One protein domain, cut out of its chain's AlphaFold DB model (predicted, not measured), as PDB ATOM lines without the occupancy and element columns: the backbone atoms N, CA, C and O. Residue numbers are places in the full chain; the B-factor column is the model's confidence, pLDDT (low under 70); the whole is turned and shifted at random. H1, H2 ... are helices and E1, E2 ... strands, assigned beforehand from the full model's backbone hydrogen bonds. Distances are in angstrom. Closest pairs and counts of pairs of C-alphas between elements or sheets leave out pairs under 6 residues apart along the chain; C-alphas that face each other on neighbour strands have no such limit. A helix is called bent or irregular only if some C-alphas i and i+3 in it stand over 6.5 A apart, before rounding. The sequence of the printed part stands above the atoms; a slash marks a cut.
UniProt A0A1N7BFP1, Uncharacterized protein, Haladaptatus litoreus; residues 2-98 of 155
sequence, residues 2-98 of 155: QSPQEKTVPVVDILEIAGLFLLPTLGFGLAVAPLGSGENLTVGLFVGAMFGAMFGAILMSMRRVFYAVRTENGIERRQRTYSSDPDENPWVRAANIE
ATOM      1  N   GLN A   2     375.021 347.450 911.436       40.22
ATOM      2  CA  GLN A   2     374.415 346.695 910.335       40.22
ATOM      3  C   GLN A   2     375.291 346.917 909.100       40.22
ATOM      4  O   GLN A   2     375.492 348.058 908.697       40.22
ATOM      5  N   SER A   3     375.867 345.849 908.554       54.81
ATOM      6  CA  SER A   3     376.546 345.890 907.259       54.81
ATOM      7  C   SER A   3     375.578 346.465 906.214       54.81
ATOM      8  O   SER A   3     374.424 346.018 906.193       54.81
ATOM      9  N   PRO A   4     375.995 347.443 905.385       57.62
ATOM     10  CA  PRO A   4     375.147 348.009 904.339       57.62
ATOM     11  C   PRO A   4     374.507 346.881 903.528       57.62
ATOM     12  O   PRO A   4     375.188 345.915 903.182       57.62
ATOM     13  N   GLN A   5     373.198 346.960 903.273       64.12
ATOM     14  CA  GLN A   5     372.490 345.942 902.495       64.12
ATOM     15  C   GLN A   5     373.023 345.936 901.058       64.12
ATOM     16  O   GLN A   5     372.581 346.703 900.205       64.12
ATOM     17  N   GLU A   6     373.995 345.066 900.799       71.94
ATOM     18  CA  GLU A   6     374.533 344.790 899.474       71.94
ATOM     19  C   GLU A   6     373.406 344.256 898.577       71.94
ATOM     20  O   GLU A   6     372.862 343.173 898.804       71.94
ATOM     21  N   LYS A   7     373.027 345.028 897.548       84.31
ATOM     22  CA  LYS A   7     372.001 344.620 896.580       84.31
ATOM     23  C   LYS A   7     372.654 344.192 895.274       84.31
ATOM     24  O   LYS A   7     373.352 344.979 894.634       84.31
ATOM     25  N   THR A   8     372.396 342.960 894.850       83.25
ATOM     26  CA  THR A   8     372.861 342.442 893.559       83.25
ATOM     27  C   THR A   8     372.197 343.182 892.394       83.25
ATOM     28  O   THR A   8     371.017 343.541 892.451       83.25
ATOM     29  N   VAL A   9     372.961 343.434 891.325       89.12
ATOM     30  CA  VAL A   9     372.490 344.157 890.130       89.12
ATOM     31  C   VAL A   9     372.622 343.266 888.887       89.12
ATOM     32  O   VAL A   9     373.539 343.444 888.084       89.12
ATOM     33  N   PRO A  10     371.696 342.312 888.680       85.00
ATOM     34  CA  PRO A  10     371.831 341.291 887.637       85.00
ATOM     35  C   PRO A  10     371.799 341.862 886.214       85.00
ATOM     36  O   PRO A  10     372.405 341.301 885.307       85.00
ATOM     37  N   VAL A  11     371.129 342.998 886.003       90.06
ATOM     38  CA  VAL A  11     371.051 343.644 884.682       90.06
ATOM     39  C   VAL A  11     372.431 344.090 884.197       90.06
ATOM     40  O   VAL A  11     372.751 343.932 883.024       90.06
ATOM     41  N   VAL A  12     373.270 344.606 885.101       89.19
ATOM     42  CA  VAL A  12     374.629 345.052 884.763       89.19
ATOM     43  C   VAL A  12     375.507 343.855 884.416       89.19
ATOM     44  O   VAL A  12     376.226 343.901 883.424       89.19
ATOM     45  N   ASP A  13     375.378 342.753 885.160       87.44
ATOM     46  CA  ASP A  13     376.070 341.500 884.841       87.44
ATOM     47  C   ASP A  13     375.698 340.987 883.442       87.44
ATOM     48  O   ASP A  13     376.582 340.626 882.669       87.44
ATOM     49  N   ILE A  14     374.405 340.989 883.094       90.75
ATOM     50  CA  ILE A  14     373.923 340.545 881.776       90.75
ATOM     51  C   ILE A  14     374.466 341.443 880.664       90.75
ATOM     52  O   ILE A  14     374.923 340.930 879.645       90.75
ATOM     53  N   LEU A  15     374.441 342.766 880.850       93.75
ATOM     54  CA  LEU A  15     374.946 343.712 879.854       93.75
ATOM     55  C   LEU A  15     376.456 343.584 879.651       93.75
ATOM     56  O   LEU A  15     376.915 343.602 878.514       93.75
ATOM     57  N   GLU A  16     377.227 343.415 880.724       91.94
ATOM     58  CA  GLU A  16     378.674 343.201 880.628       91.94
ATOM     59  C   GLU A  16     378.992 341.876 879.933       91.94
ATOM     60  O   GLU A  16     379.839 341.832 879.047       91.94
ATOM     61  N   ILE A  17     378.268 340.808 880.268       90.88
ATOM     62  CA  ILE A  17     378.389 339.505 879.611       90.88
ATOM     63  C   ILE A  17     378.041 339.596 878.120       90.88
ATOM     64  O   ILE A  17     378.789 339.095 877.281       90.88
ATOM     65  N   ALA A  18     376.928 340.247 877.782       93.56
ATOM     66  CA  ALA A  18     376.508 340.440 876.400       93.56
ATOM     67  C   ALA A  18     377.526 341.289 875.632       93.56
ATOM     68  O   ALA A  18     377.901 340.931 874.521       93.56
ATOM     69  N   GLY A  19     378.028 342.369 876.236       93.31
ATOM     70  CA  GLY A  19     379.046 343.234 875.644       93.31
ATOM     71  C   GLY A  19     380.361 342.500 875.386       93.31
ATOM     72  O   GLY A  19     380.900 342.589 874.286       93.31
ATOM     73  N   LEU A  20     380.843 341.717 876.354       92.06
ATOM     74  CA  LEU A  20     382.073 340.929 876.217       92.06
ATOM     75  C   LEU A  20     381.981 339.856 875.131       92.06
ATOM     76  O   LEU A  20     383.006 339.485 874.571       92.06
ATOM     77  N   PHE A  21     380.781 339.373 874.813       92.12
ATOM     78  CA  PHE A  21     380.578 338.445 873.707       92.12
ATOM     79  C   PHE A  21     380.389 339.168 872.367       92.12
ATOM     80  O   PHE A  21     381.055 338.857 871.379       92.12
ATOM     81  N   LEU A  22     379.492 340.153 872.322       93.31
ATOM     82  CA  LEU A  22     379.086 340.823 871.088       93.31
ATOM     83  C   LEU A  22     380.181 341.727 870.527       93.31
ATOM     84  O   LEU A  22     380.382 341.728 869.315       93.31
ATOM     85  N   LEU A  23     380.905 342.472 871.369       94.50
ATOM     86  CA  LEU A  23     381.912 343.423 870.889       94.50
ATOM     87  C   LEU A  23     383.067 342.728 870.157       94.50
ATOM     88  O   LEU A  23     383.368 343.152 869.042       94.50
ATOM     89  N   PRO A  24     383.682 341.645 870.675       89.44
ATOM     90  CA  PRO A  24     384.695 340.916 869.917       89.44
ATOM     91  C   PRO A  24     384.119 340.237 868.673       89.44
ATOM     92  O   PRO A  24     384.733 340.312 867.614       89.44
ATOM     93  N   THR A  25     382.930 339.630 868.770       89.81
ATOM     94  CA  THR A  25     382.255 338.983 867.628       89.81
ATOM     95  C   THR A  25     382.073 339.956 866.468       89.81
ATOM     96  O   THR A  25     382.493 339.684 865.343       89.81
ATOM     97  N   LEU A  26     381.488 341.121 866.741       92.69
ATOM     98  CA  LEU A  26     381.251 342.149 865.734       92.69
ATOM     99  C   LEU A  26     382.558 342.811 865.297       92.69
ATOM    100  O   LEU A  26     382.754 343.024 864.106       92.69
ATOM    101  N   GLY A  27     383.464 343.095 866.233       91.44
ATOM    102  CA  GLY A  27     384.749 343.732 865.954       91.44
ATOM    103  C   GLY A  27     385.604 342.917 864.989       91.44
ATOM    104  O   GLY A  27     386.016 343.435 863.954       91.44
ATOM    105  N   PHE A  28     385.815 341.629 865.269       86.88
ATOM    106  CA  PHE A  28     386.562 340.747 864.369       86.88
ATOM    107  C   PHE A  28     385.805 340.474 863.068       86.88
ATOM    108  O   PHE A  28     386.422 340.476 862.006       86.88
ATOM    109  N   GLY A  29     384.481 340.287 863.120       85.62
ATOM    110  CA  GLY A  29     383.657 340.129 861.918       85.62
ATOM    111  C   GLY A  29     383.831 341.294 860.947       85.62
ATOM    112  O   GLY A  29     384.146 341.089 859.777       85.62
ATOM    113  N   LEU A  30     383.693 342.525 861.443       90.00
ATOM    114  CA  LEU A  30     383.844 343.738 860.644       90.00
ATOM    115  C   LEU A  30     385.296 343.995 860.223       90.00
ATOM    116  O   LEU A  30     385.515 344.509 859.132       90.00
ATOM    117  N   ALA A  31     386.282 343.635 861.047       86.62
ATOM    118  CA  ALA A  31     387.695 343.815 860.720       86.62
ATOM    119  C   ALA A  31     388.178 342.867 859.610       86.62
ATOM    120  O   ALA A  31     389.034 343.241 858.812       86.62
ATOM    121  N   VAL A  32     387.635 341.648 859.551       84.25
ATOM    122  CA  VAL A  32     388.038 340.620 858.576       84.25
ATOM    123  C   VAL A  32     387.191 340.677 857.302       84.25
ATOM    124  O   VAL A  32     387.677 340.297 856.239       84.25
ATOM    125  N   ALA A  33     385.962 341.197 857.359       84.44
ATOM    126  CA  ALA A  33     385.082 341.327 856.194       84.44
ATOM    127  C   ALA A  33     385.743 341.960 854.941       84.44
ATOM    128  O   ALA A  33     385.563 341.395 853.862       84.44
ATOM    129  N   PRO A  34     386.550 343.043 855.031       82.88
ATOM    130  CA  PRO A  34     387.185 343.673 853.869       82.88
ATOM    131  C   PRO A  34     388.328 342.855 853.255       82.88
ATOM    132  O   PRO A  34     388.789 343.177 852.164       82.88
ATOM    133  N   LEU A  35     388.822 341.832 853.961       80.00
ATOM    134  CA  LEU A  35     389.872 340.938 853.466       80.00
ATOM    135  C   LEU A  35     389.313 339.885 852.498       80.00
ATOM    136  O   LEU A  35     390.075 339.267 851.755       80.00
ATOM    137  N   GLY A  36     387.992 339.681 852.486       69.38
ATOM    138  CA  GLY A  36     387.317 338.927 851.436       69.38
ATOM    139  C   GLY A  36     387.202 339.770 850.166       69.38
ATOM    140  O   GLY A  36     386.844 340.944 850.226       69.38
ATOM    141  N   SER A  37     387.464 339.177 848.997       65.50
ATOM    142  CA  SER A  37     387.086 339.798 847.718       65.50
ATOM    143  C   SER A  37     385.572 340.075 847.686       65.50
ATOM    144  O   SER A  37     384.829 339.475 848.456       65.50
ATOM    145  N   GLY A  38     385.085 340.972 846.819       66.50
ATOM    146  CA  GLY A  38     383.681 341.434 846.831       66.50
ATOM    147  C   GLY A  38     382.609 340.328 846.805       66.50
ATOM    148  O   GLY A  38     381.534 340.509 847.366       66.50
ATOM    149  N   GLU A  39     382.919 339.159 846.238       67.62
ATOM    150  CA  GLU A  39     382.044 337.972 846.223       67.62
ATOM    151  C   GLU A  39     382.126 337.126 847.514       67.62
ATOM    152  O   GLU A  39     381.244 336.323 847.803       67.62
ATOM    153  N   ASN A  40     383.157 337.342 848.333       72.31
ATOM    154  CA  ASN A  40     383.495 336.603 849.553       72.31
ATOM    155  C   ASN A  40     383.393 337.453 850.834       72.31
ATOM    156  O   ASN A  40     383.863 337.030 851.893       72.31
ATOM    157  N   LEU A  41     382.756 338.628 850.783       81.00
ATOM    158  CA  LEU A  41     382.550 339.485 851.960       81.00
ATOM    159  C   LEU A  41     381.846 338.726 853.098       81.00
ATOM    160  O   LEU A  41     382.239 338.813 854.260       81.00
ATOM    161  N   THR A  42     380.838 337.917 852.756       79.69
ATOM    162  CA  THR A  42     380.100 337.083 853.716       79.69
ATOM    163  C   THR A  42     381.002 336.045 854.382       79.69
ATOM    164  O   THR A  42     380.830 335.750 855.562       79.69
ATOM    165  N   VAL A  43     381.989 335.516 853.652       75.94
ATOM    166  CA  VAL A  43     382.975 334.568 854.188       75.94
ATOM    167  C   VAL A  43     383.910 335.276 855.166       75.94
ATOM    168  O   VAL A  43     384.099 334.783 856.275       75.94
ATOM    169  N   GLY A  44     384.432 336.453 854.806       76.31
ATOM    170  CA  GLY A  44     385.265 337.264 855.700       76.31
ATOM    171  C   GLY A  44     384.530 337.656 856.987       76.31
ATOM    172  O   GLY A  44     385.072 337.501 858.081       76.31
ATOM    173  N   LEU A  45     383.264 338.068 856.869       83.94
ATOM    174  CA  LEU A  45     382.404 338.386 858.009       83.94
ATOM    175  C   LEU A  45     382.169 337.162 858.900       83.94
ATOM    176  O   LEU A  45     382.275 337.262 860.119       83.94
ATOM    177  N   PHE A  46     381.866 336.007 858.302       81.81
ATOM    178  CA  PHE A  46     381.604 334.771 859.036       81.81
ATOM    179  C   PHE A  46     382.842 334.278 859.789       81.81
ATOM    180  O   PHE A  46     382.761 333.988 860.982       81.81
ATOM    181  N   VAL A  47     383.998 334.233 859.121       80.69
ATOM    182  CA  VAL A  47     385.265 333.807 859.732       80.69
ATOM    183  C   VAL A  47     385.660 334.765 860.854       80.69
ATOM    184  O   VAL A  47     385.925 334.321 861.970       80.69
ATOM    185  N   GLY A  48     385.632 336.077 860.603       83.25
ATOM    186  CA  GLY A  48     385.912 337.077 861.632       83.25
ATOM    187  C   GLY A  48     384.962 336.960 862.826       83.25
ATOM    188  O   GLY A  48     385.411 336.932 863.971       83.25
ATOM    189  N   ALA A  49     383.659 336.807 862.580       84.31
ATOM    190  CA  ALA A  49     382.671 336.652 863.640       84.31
ATOM    191  C   ALA A  49     382.894 335.374 864.458       84.31
ATOM    192  O   ALA A  49     382.753 335.413 865.675       84.31
ATOM    193  N   MET A  50     383.300 334.262 863.837       86.31
ATOM    194  CA  MET A  50     383.640 333.033 864.564       86.31
ATOM    195  C   MET A  50     384.829 333.226 865.511       86.31
ATOM    196  O   MET A  50     384.741 332.854 866.682       86.31
ATOM    197  N   PHE A  51     385.921 333.830 865.037       82.25
ATOM    198  CA  PHE A  51     387.083 334.118 865.884       82.25
ATOM    199  C   PHE A  51     386.730 335.084 867.018       82.25
ATOM    200  O   PHE A  51     387.084 334.844 868.175       82.25
ATOM    201  N   GLY A  52     385.973 336.135 866.704       86.75
ATOM    202  CA  GLY A  52     385.477 337.080 867.694       86.75
ATOM    203  C   GLY A  52     384.563 336.424 868.731       86.75
ATOM    204  O   GLY A  52     384.724 336.677 869.920       86.75
ATOM    205  N   ALA A  53     383.665 335.529 868.318       85.19
ATOM    206  CA  ALA A  53     382.776 334.795 869.218       85.19
ATOM    207  C   ALA A  53     383.545 333.843 870.138       85.19
ATOM    208  O   ALA A  53     383.236 333.761 871.326       85.19
ATOM    209  N   MET A  54     384.572 333.163 869.624       87.56
ATOM    210  CA  MET A  54     385.446 332.316 870.436       87.56
ATOM    211  C   MET A  54     386.162 333.141 871.513       87.56
ATOM    212  O   MET A  54     386.123 332.791 872.692       87.56
ATOM    213  N   PHE A  55     386.756 334.274 871.134       84.19
ATOM    214  CA  PHE A  55     387.412 335.170 872.085       84.19
ATOM    215  C   PHE A  55     386.419 335.765 873.095       84.19
ATOM    216  O   PHE A  55     386.669 335.772 874.299       84.19
ATOM    217  N   GLY A  56     385.244 336.191 872.625       88.44
ATOM    218  CA  GLY A  56     384.170 336.708 873.467       88.44
ATOM    219  C   GLY A  56     383.629 335.675 874.458       88.44
ATOM    220  O   GLY A  56     383.329 336.017 875.600       88.44
ATOM    221  N   ALA A  57     383.569 334.397 874.078       85.12
ATOM    222  CA  ALA A  57     383.183 333.308 874.975       85.12
ATOM    223  C   ALA A  57     384.205 333.097 876.105       85.12
ATOM    224  O   ALA A  57     383.810 332.863 877.250       85.12
ATOM    225  N   ILE A  58     385.505 333.240 875.821       84.31
ATOM    226  CA  ILE A  58     386.561 333.190 876.845       84.31
ATOM    227  C   ILE A  58     386.389 334.350 877.831       84.31
ATOM    228  O   ILE A  58     386.336 334.126 879.041       84.31
ATOM    229  N   LEU A  59     386.211 335.577 877.334       87.75
ATOM    230  CA  LEU A  59     385.986 336.753 878.184       87.75
ATOM    231  C   LEU A  59     384.710 336.627 879.024       87.75
ATOM    232  O   LEU A  59     384.716 336.941 880.214       87.75
ATOM    233  N   MET A  60     383.627 336.124 878.429       87.75
ATOM    234  CA  MET A  60     382.386 335.812 879.138       87.75
ATOM    235  C   MET A  60     382.640 334.812 880.270       87.75
ATOM    236  O   MET A  60     382.152 335.018 881.381       87.75
ATOM    237  N   SER A  61     383.399 333.745 880.007       81.62
ATOM    238  CA  SER A  61     383.752 332.732 881.005       81.62
ATOM    239  C   SER A  61     384.514 333.347 882.179       81.62
ATOM    240  O   SER A  61     384.122 333.170 883.332       81.62
ATOM    241  N   MET A  62     385.516 334.185 881.897       81.69
ATOM    242  CA  MET A  62     386.250 334.921 882.932       81.69
ATOM    243  C   MET A  62     385.335 335.879 883.710       81.69
ATOM    244  O   MET A  62     385.423 335.971 884.934       81.69
ATOM    245  N   ARG A  63     384.396 336.556 883.036       89.81
ATOM    246  CA  ARG A  63     383.460 337.491 883.677       89.81
ATOM    247  C   ARG A  63     382.450 336.807 884.595       89.81
ATOM    248  O   ARG A  63     382.019 337.427 885.569       89.81
ATOM    249  N   ARG A  64     382.094 335.544 884.337       84.44
ATOM    250  CA  ARG A  64     381.199 334.748 885.203       84.44
ATOM    251  C   ARG A  64     381.780 334.494 886.594       84.44
ATOM    252  O   ARG A  64     381.032 334.141 887.502       84.44
ATOM    253  N   VAL A  65     383.084 334.693 886.780       85.19
ATOM    254  CA  VAL A  65     383.737 334.617 888.093       85.19
ATOM    255  C   VAL A  65     383.360 335.811 888.979       85.19
ATOM    256  O   VAL A  65     383.538 335.744 890.187       85.19
ATOM    257  N   PHE A  66     382.773 336.876 888.428       87.25
ATOM    258  CA  PHE A  66     382.392 338.076 889.171       87.25
ATOM    259  C   PHE A  66     380.877 338.313 889.151       87.25
ATOM    260  O   PHE A  66     380.160 337.837 888.267       87.25
ATOM    261  N   TYR A  67     380.370 339.069 890.120       87.12
ATOM    262  CA  TYR A  67     378.998 339.575 890.137       87.12
ATOM    263  C   TYR A  67     378.962 341.038 890.578       87.12
ATOM    264  O   TYR A  67     379.784 341.480 891.388       87.12
ATOM    265  N   ALA A  68     378.027 341.794 890.011       87.31
ATOM    266  CA  ALA A  68     377.856 343.210 890.286       87.31
ATOM    267  C   ALA A  68     376.994 343.424 891.538       87.31
ATOM    268  O   ALA A  68     375.858 342.945 891.635       87.31
ATOM    269  N   VAL A  69     377.523 344.200 892.479       88.69
ATOM    270  CA  VAL A  69     376.856 344.591 893.725       88.69
ATOM    271  C   VAL A  69     376.782 346.107 893.790       88.69
ATOM    272  O   VAL A  69     377.763 346.796 893.516       88.69
ATOM    273  N   ARG A  70     375.614 346.643 894.147       87.19
ATOM    274  CA  ARG A  70     375.450 348.066 894.438       87.19
ATOM    275  C   ARG A  70     375.836 348.327 895.893       87.19
ATOM    276  O   ARG A  70     375.179 347.814 896.797       87.19
ATOM    277  N   THR A  71     376.875 349.132 896.077       86.31
ATOM    278  CA  THR A  71     377.363 349.654 897.358       86.31
ATOM    279  C   THR A  71     377.083 351.158 897.451       86.31
ATOM    280  O   THR A  71     376.566 351.773 896.514       86.31
ATOM    281  N   GLU A  72     377.416 351.767 898.589       84.44
ATOM    282  CA  GLU A  72     377.295 353.217 898.804       84.44
ATOM    283  C   GLU A  72     378.208 354.030 897.865       84.44
ATOM    284  O   GLU A  72     377.877 355.156 897.505       84.44
ATOM    285  N   ASN A  73     379.305 353.425 897.389       82.00
ATOM    286  CA  ASN A  73     380.278 354.049 896.487       82.00
ATOM    287  C   ASN A  73     379.980 353.815 894.993       82.00
ATOM    288  O   ASN A  73     380.704 354.324 894.137       82.00
ATOM    289  N   GLY A  74     378.937 353.047 894.652       87.38
ATOM    290  CA  GLY A  74     378.562 352.751 893.267       87.38
ATOM    291  C   GLY A  74     378.384 351.259 892.988       87.38
ATOM    292  O   GLY A  74     377.845 350.521 893.808       87.38
ATOM    293  N   ILE A  75     378.760 350.814 891.785       86.56
ATOM    294  CA  ILE A  75     378.698 349.395 891.401       86.56
ATOM    295  C   ILE A  75     380.090 348.785 891.546       86.56
ATOM    296  O   ILE A  75     381.010 349.136 890.804       86.56
ATOM    297  N   GLU A  76     380.220 347.824 892.446       89.75
ATOM    298  CA  GLU A  76     381.440 347.056 892.675       89.75
ATOM    299  C   GLU A  76     381.309 345.645 892.096       89.75
ATOM    300  O   GLU A  76     380.210 345.100 891.975       89.75
ATOM    301  N   ARG A  77     382.444 345.046 891.716       88.56
ATOM    302  CA  ARG A  77     382.503 343.660 891.235       88.56
ATOM    303  C   ARG A  77     383.081 342.815 892.356       88.56
ATOM    304  O   ARG A  77     384.227 343.014 892.751       88.56
ATOM    305  N   ARG A  78     382.287 341.884 892.873       86.19
ATOM    306  CA  ARG A  78     382.724 340.907 893.873       86.19
ATOM    307  C   ARG A  78     382.991 339.580 893.179       86.19
ATOM    308  O   ARG A  78     382.327 339.237 892.200       86.19
ATOM    309  N   GLN A  79     383.990 338.849 893.655       84.56
ATOM    310  CA  GLN A  79     384.287 337.519 893.142       84.56
ATOM    311  C   GLN A  79     383.243 336.533 893.672       84.56
ATOM    312  O   GLN A  79     382.923 336.538 894.859       84.56
ATOM    313  N   ARG A  80     382.700 335.688 892.797       80.94
ATOM    314  CA  ARG A  80     381.892 334.543 893.205       80.94
ATOM    315  C   ARG A  80     382.817 333.520 893.844       80.94
ATOM    316  O   ARG A  80     383.683 332.958 893.174       80.94
ATOM    317  N   THR A  81     382.608 333.266 895.127       72.56
ATOM    318  CA  THR A  81     383.181 332.100 895.790       72.56
ATOM    319  C   THR A  81     382.317 330.906 895.426       72.56
ATOM    320  O   THR A  81     381.148 330.837 895.797       72.56
ATOM    321  N   TYR A  82     382.873 329.994 894.639       67.69
ATOM    322  CA  TYR A  82     382.234 328.716 894.366       67.69
ATOM    323  C   TYR A  82     382.603 327.752 895.488       67.69
ATOM    324  O   TYR A  82     383.774 327.671 895.857       67.69
ATOM    325  N   SER A  83     381.614 327.034 896.022       65.81
ATOM    326  CA  SER A  83     381.892 325.936 896.943       65.81
ATOM    327  C   SER A  83     382.744 324.894 896.221       65.81
ATOM    328  O   SER A  83     382.469 324.538 895.068       65.81
ATOM    329  N   SER A  84     383.810 324.465 896.891       67.50
ATOM    330  CA  SER A  84     384.653 323.334 896.501       67.50
ATOM    331  C   SER A  84     384.042 321.994 896.919       67.50
ATOM    332  O   SER A  84     384.644 320.954 896.672       67.50
ATOM    333  N   ASP A  85     382.873 322.014 897.563       71.50
ATOM    334  CA  ASP A  85     382.123 320.816 897.909       71.50
ATOM    335  C   ASP A  85     381.440 320.227 896.647       71.50
ATOM    336  O   ASP A  85     380.667 320.929 895.974       71.50
ATOM    337  N   PRO A  86     381.705 318.955 896.287       67.75
ATOM    338  CA  PRO A  86     381.067 318.282 895.152       67.75
ATOM    339  C   PRO A  86     379.543 318.133 895.293       67.75
ATOM    340  O   PRO A  86     378.831 317.979 894.288       67.75
ATOM    341  N   ASP A  87     379.023 318.165 896.519       74.38
ATOM    342  CA  ASP A  87     377.593 318.045 896.788       74.38
ATOM    343  C   ASP A  87     376.855 319.360 896.515       74.38
ATOM    344  O   ASP A  87     375.718 319.340 896.037       74.38
ATOM    345  N   GLU A  88     377.537 320.494 896.685       73.25
ATOM    346  CA  GLU A  88     376.987 321.837 896.476       73.25
ATOM    347  C   GLU A  88     377.266 322.404 895.075       73.25
ATOM    348  O   GLU A  88     376.553 323.301 894.613       73.25
ATOM    349  N   ASN A  89     378.284 321.895 894.371       71.00
ATOM    350  CA  ASN A  89     378.691 322.402 893.064       71.00
ATOM    351  C   ASN A  89     378.764 321.292 891.991       71.00
ATOM    352  O   ASN A  89     379.734 320.530 891.940       71.00
ATOM    353  N   PRO A  90     377.796 321.242 891.052       72.62
ATOM    354  CA  PRO A  90     377.770 320.251 889.975       72.62
ATOM    355  C   PRO A  90     379.019 320.261 889.087       72.62
ATOM    356  O   PRO A  90     379.401 319.220 888.557       72.62
ATOM    357  N   TRP A  91     379.674 321.418 888.928       73.06
ATOM    358  CA  TRP A  91     380.905 321.526 888.142       73.06
ATOM    359  C   TRP A  91     382.089 320.876 888.845       73.06
ATOM    360  O   TRP A  91     382.890 320.216 888.191       73.06
ATOM    361  N   VAL A  92     382.173 321.013 890.170       71.44
ATOM    362  CA  VAL A  92     383.192 320.330 890.980       71.44
ATOM    363  C   VAL A  92     382.937 318.829 890.970       71.44
ATOM    364  O   VAL A  92     383.869 318.052 890.801       71.44
ATOM    365  N   ARG A  93     381.672 318.405 891.041       75.75
ATOM    366  CA  ARG A  93     381.305 316.994 890.880       75.75
ATOM    367  C   ARG A  93     381.740 316.433 889.530       75.75
ATOM    368  O   ARG A  93     382.317 315.357 889.495       75.75
ATOM    369  N   ALA A  94     381.485 317.160 888.442       72.44
ATOM    370  CA  ALA A  94     381.890 316.757 887.100       72.44
ATOM    371  C   ALA A  94     383.418 316.732 886.934       72.44
ATOM    372  O   ALA A  94     383.937 315.832 886.284       72.44
ATOM    373  N   ALA A  95     384.135 317.679 887.546       68.44
ATOM    374  CA  ALA A  95     385.597 317.711 887.554       68.44
ATOM    375  C   ALA A  95     386.224 316.603 888.421       68.44
ATOM    376  O   ALA A  95     387.337 316.175 888.141       68.44
ATOM    377  N   ASN A  96     385.510 316.130 889.448       66.62
ATOM    378  CA  ASN A  96     385.916 315.006 890.298       66.62
ATOM    379  C   ASN A  96     385.547 313.634 889.721       66.62
ATOM    380  O   ASN A  96     385.877 312.617 890.333       66.62
ATOM    381  N   ILE A  97     384.860 313.575 888.573       75.50
ATOM    382  CA  ILE A  97     384.752 312.319 887.829       75.50
ATOM    383  C   ILE A  97     386.172 311.939 887.430       75.50
ATOM    384  O   ILE A  97     386.859 312.724 886.780       75.50
ATOM    385  N   GLU A  98     386.601 310.753 887.853       68.62
ATOM    386  CA  GLU A  98     387.953 310.258 887.625       68.62
ATOM    387  C   GLU A  98     388.259 310.291 886.125       68.62
ATOM    388  O   GLU A  98     387.677 309.565 885.311       68.62
TER     389      GLU A  98
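What this domain is: This is residues 2 to 98 of the 155 residues of an uncharacterized protein of Haladaptatus litoreus (UniProt A0A1N7BFP1). A long helical hairpin, H1 and H2 side by side, makes the longest axis; across its open end, where H1 begins and H2 ends, sits a small two-strand hairpin, E1 and E2, and beyond it a thin link leads to the short helix H3, away from both long helices. The 97 printed residues are mostly helix, in the order H1, H2, E1, E2, H3, with one antiparallel sheet, E1 - E2. The whole is only just extended, close to loose, with a radius of gyration of the C-alphas of 19.1 A, and flat, spanning 64 by 45 by 13 A.

Where its parts are: H1, residues 10 to 35, runs 38.6 A from C-alpha 10 at (371.831, 341.291, 887.637). It is only just irregular: C-alphas 31 and 34 are 6.9 A apart. H2, residues 41 to 63, runs 31.8 A. E1 is residues 66 to 71 and E2 residues 74 to 79. H3, residues 90 to 95, ends at C-alpha 95 at (385.597, 317.711, 887.554).

How they stand to each other: H1 and H2, a helical hairpin, touch at a shallow tilt of 30 degrees, opposite ways; their closest C-alphas, of Thr 25 and Gly 52, are 3.7 A apart. The closest C-alphas of H1 and E1, of Asp 13 and Ala 68, are 6.0 A apart. E1 and E2 form an antiparallel hairpin, with N 67 and O 78 within hydrogen-bond range at 2.9 A. Residues 7 to 8 pair antiparallel with residues 69 to 70 of E1. H3 is apart from H1, H2 and E1. Every O i to N i+4 pair is within hydrogen-bond range in H2 and H3, and 19 of 22 in H1.

The domain as a whole: The C-alphas of Gln 2 and Glu 39, the two farthest apart, are 65.2 A apart. The printed part has no cut. No link is long. Mean pLDDT of the printed part is 81.2; residues 2 to 5, 36 to 39, 82 to 84, 86, 95 to 96 and 98 are under 70.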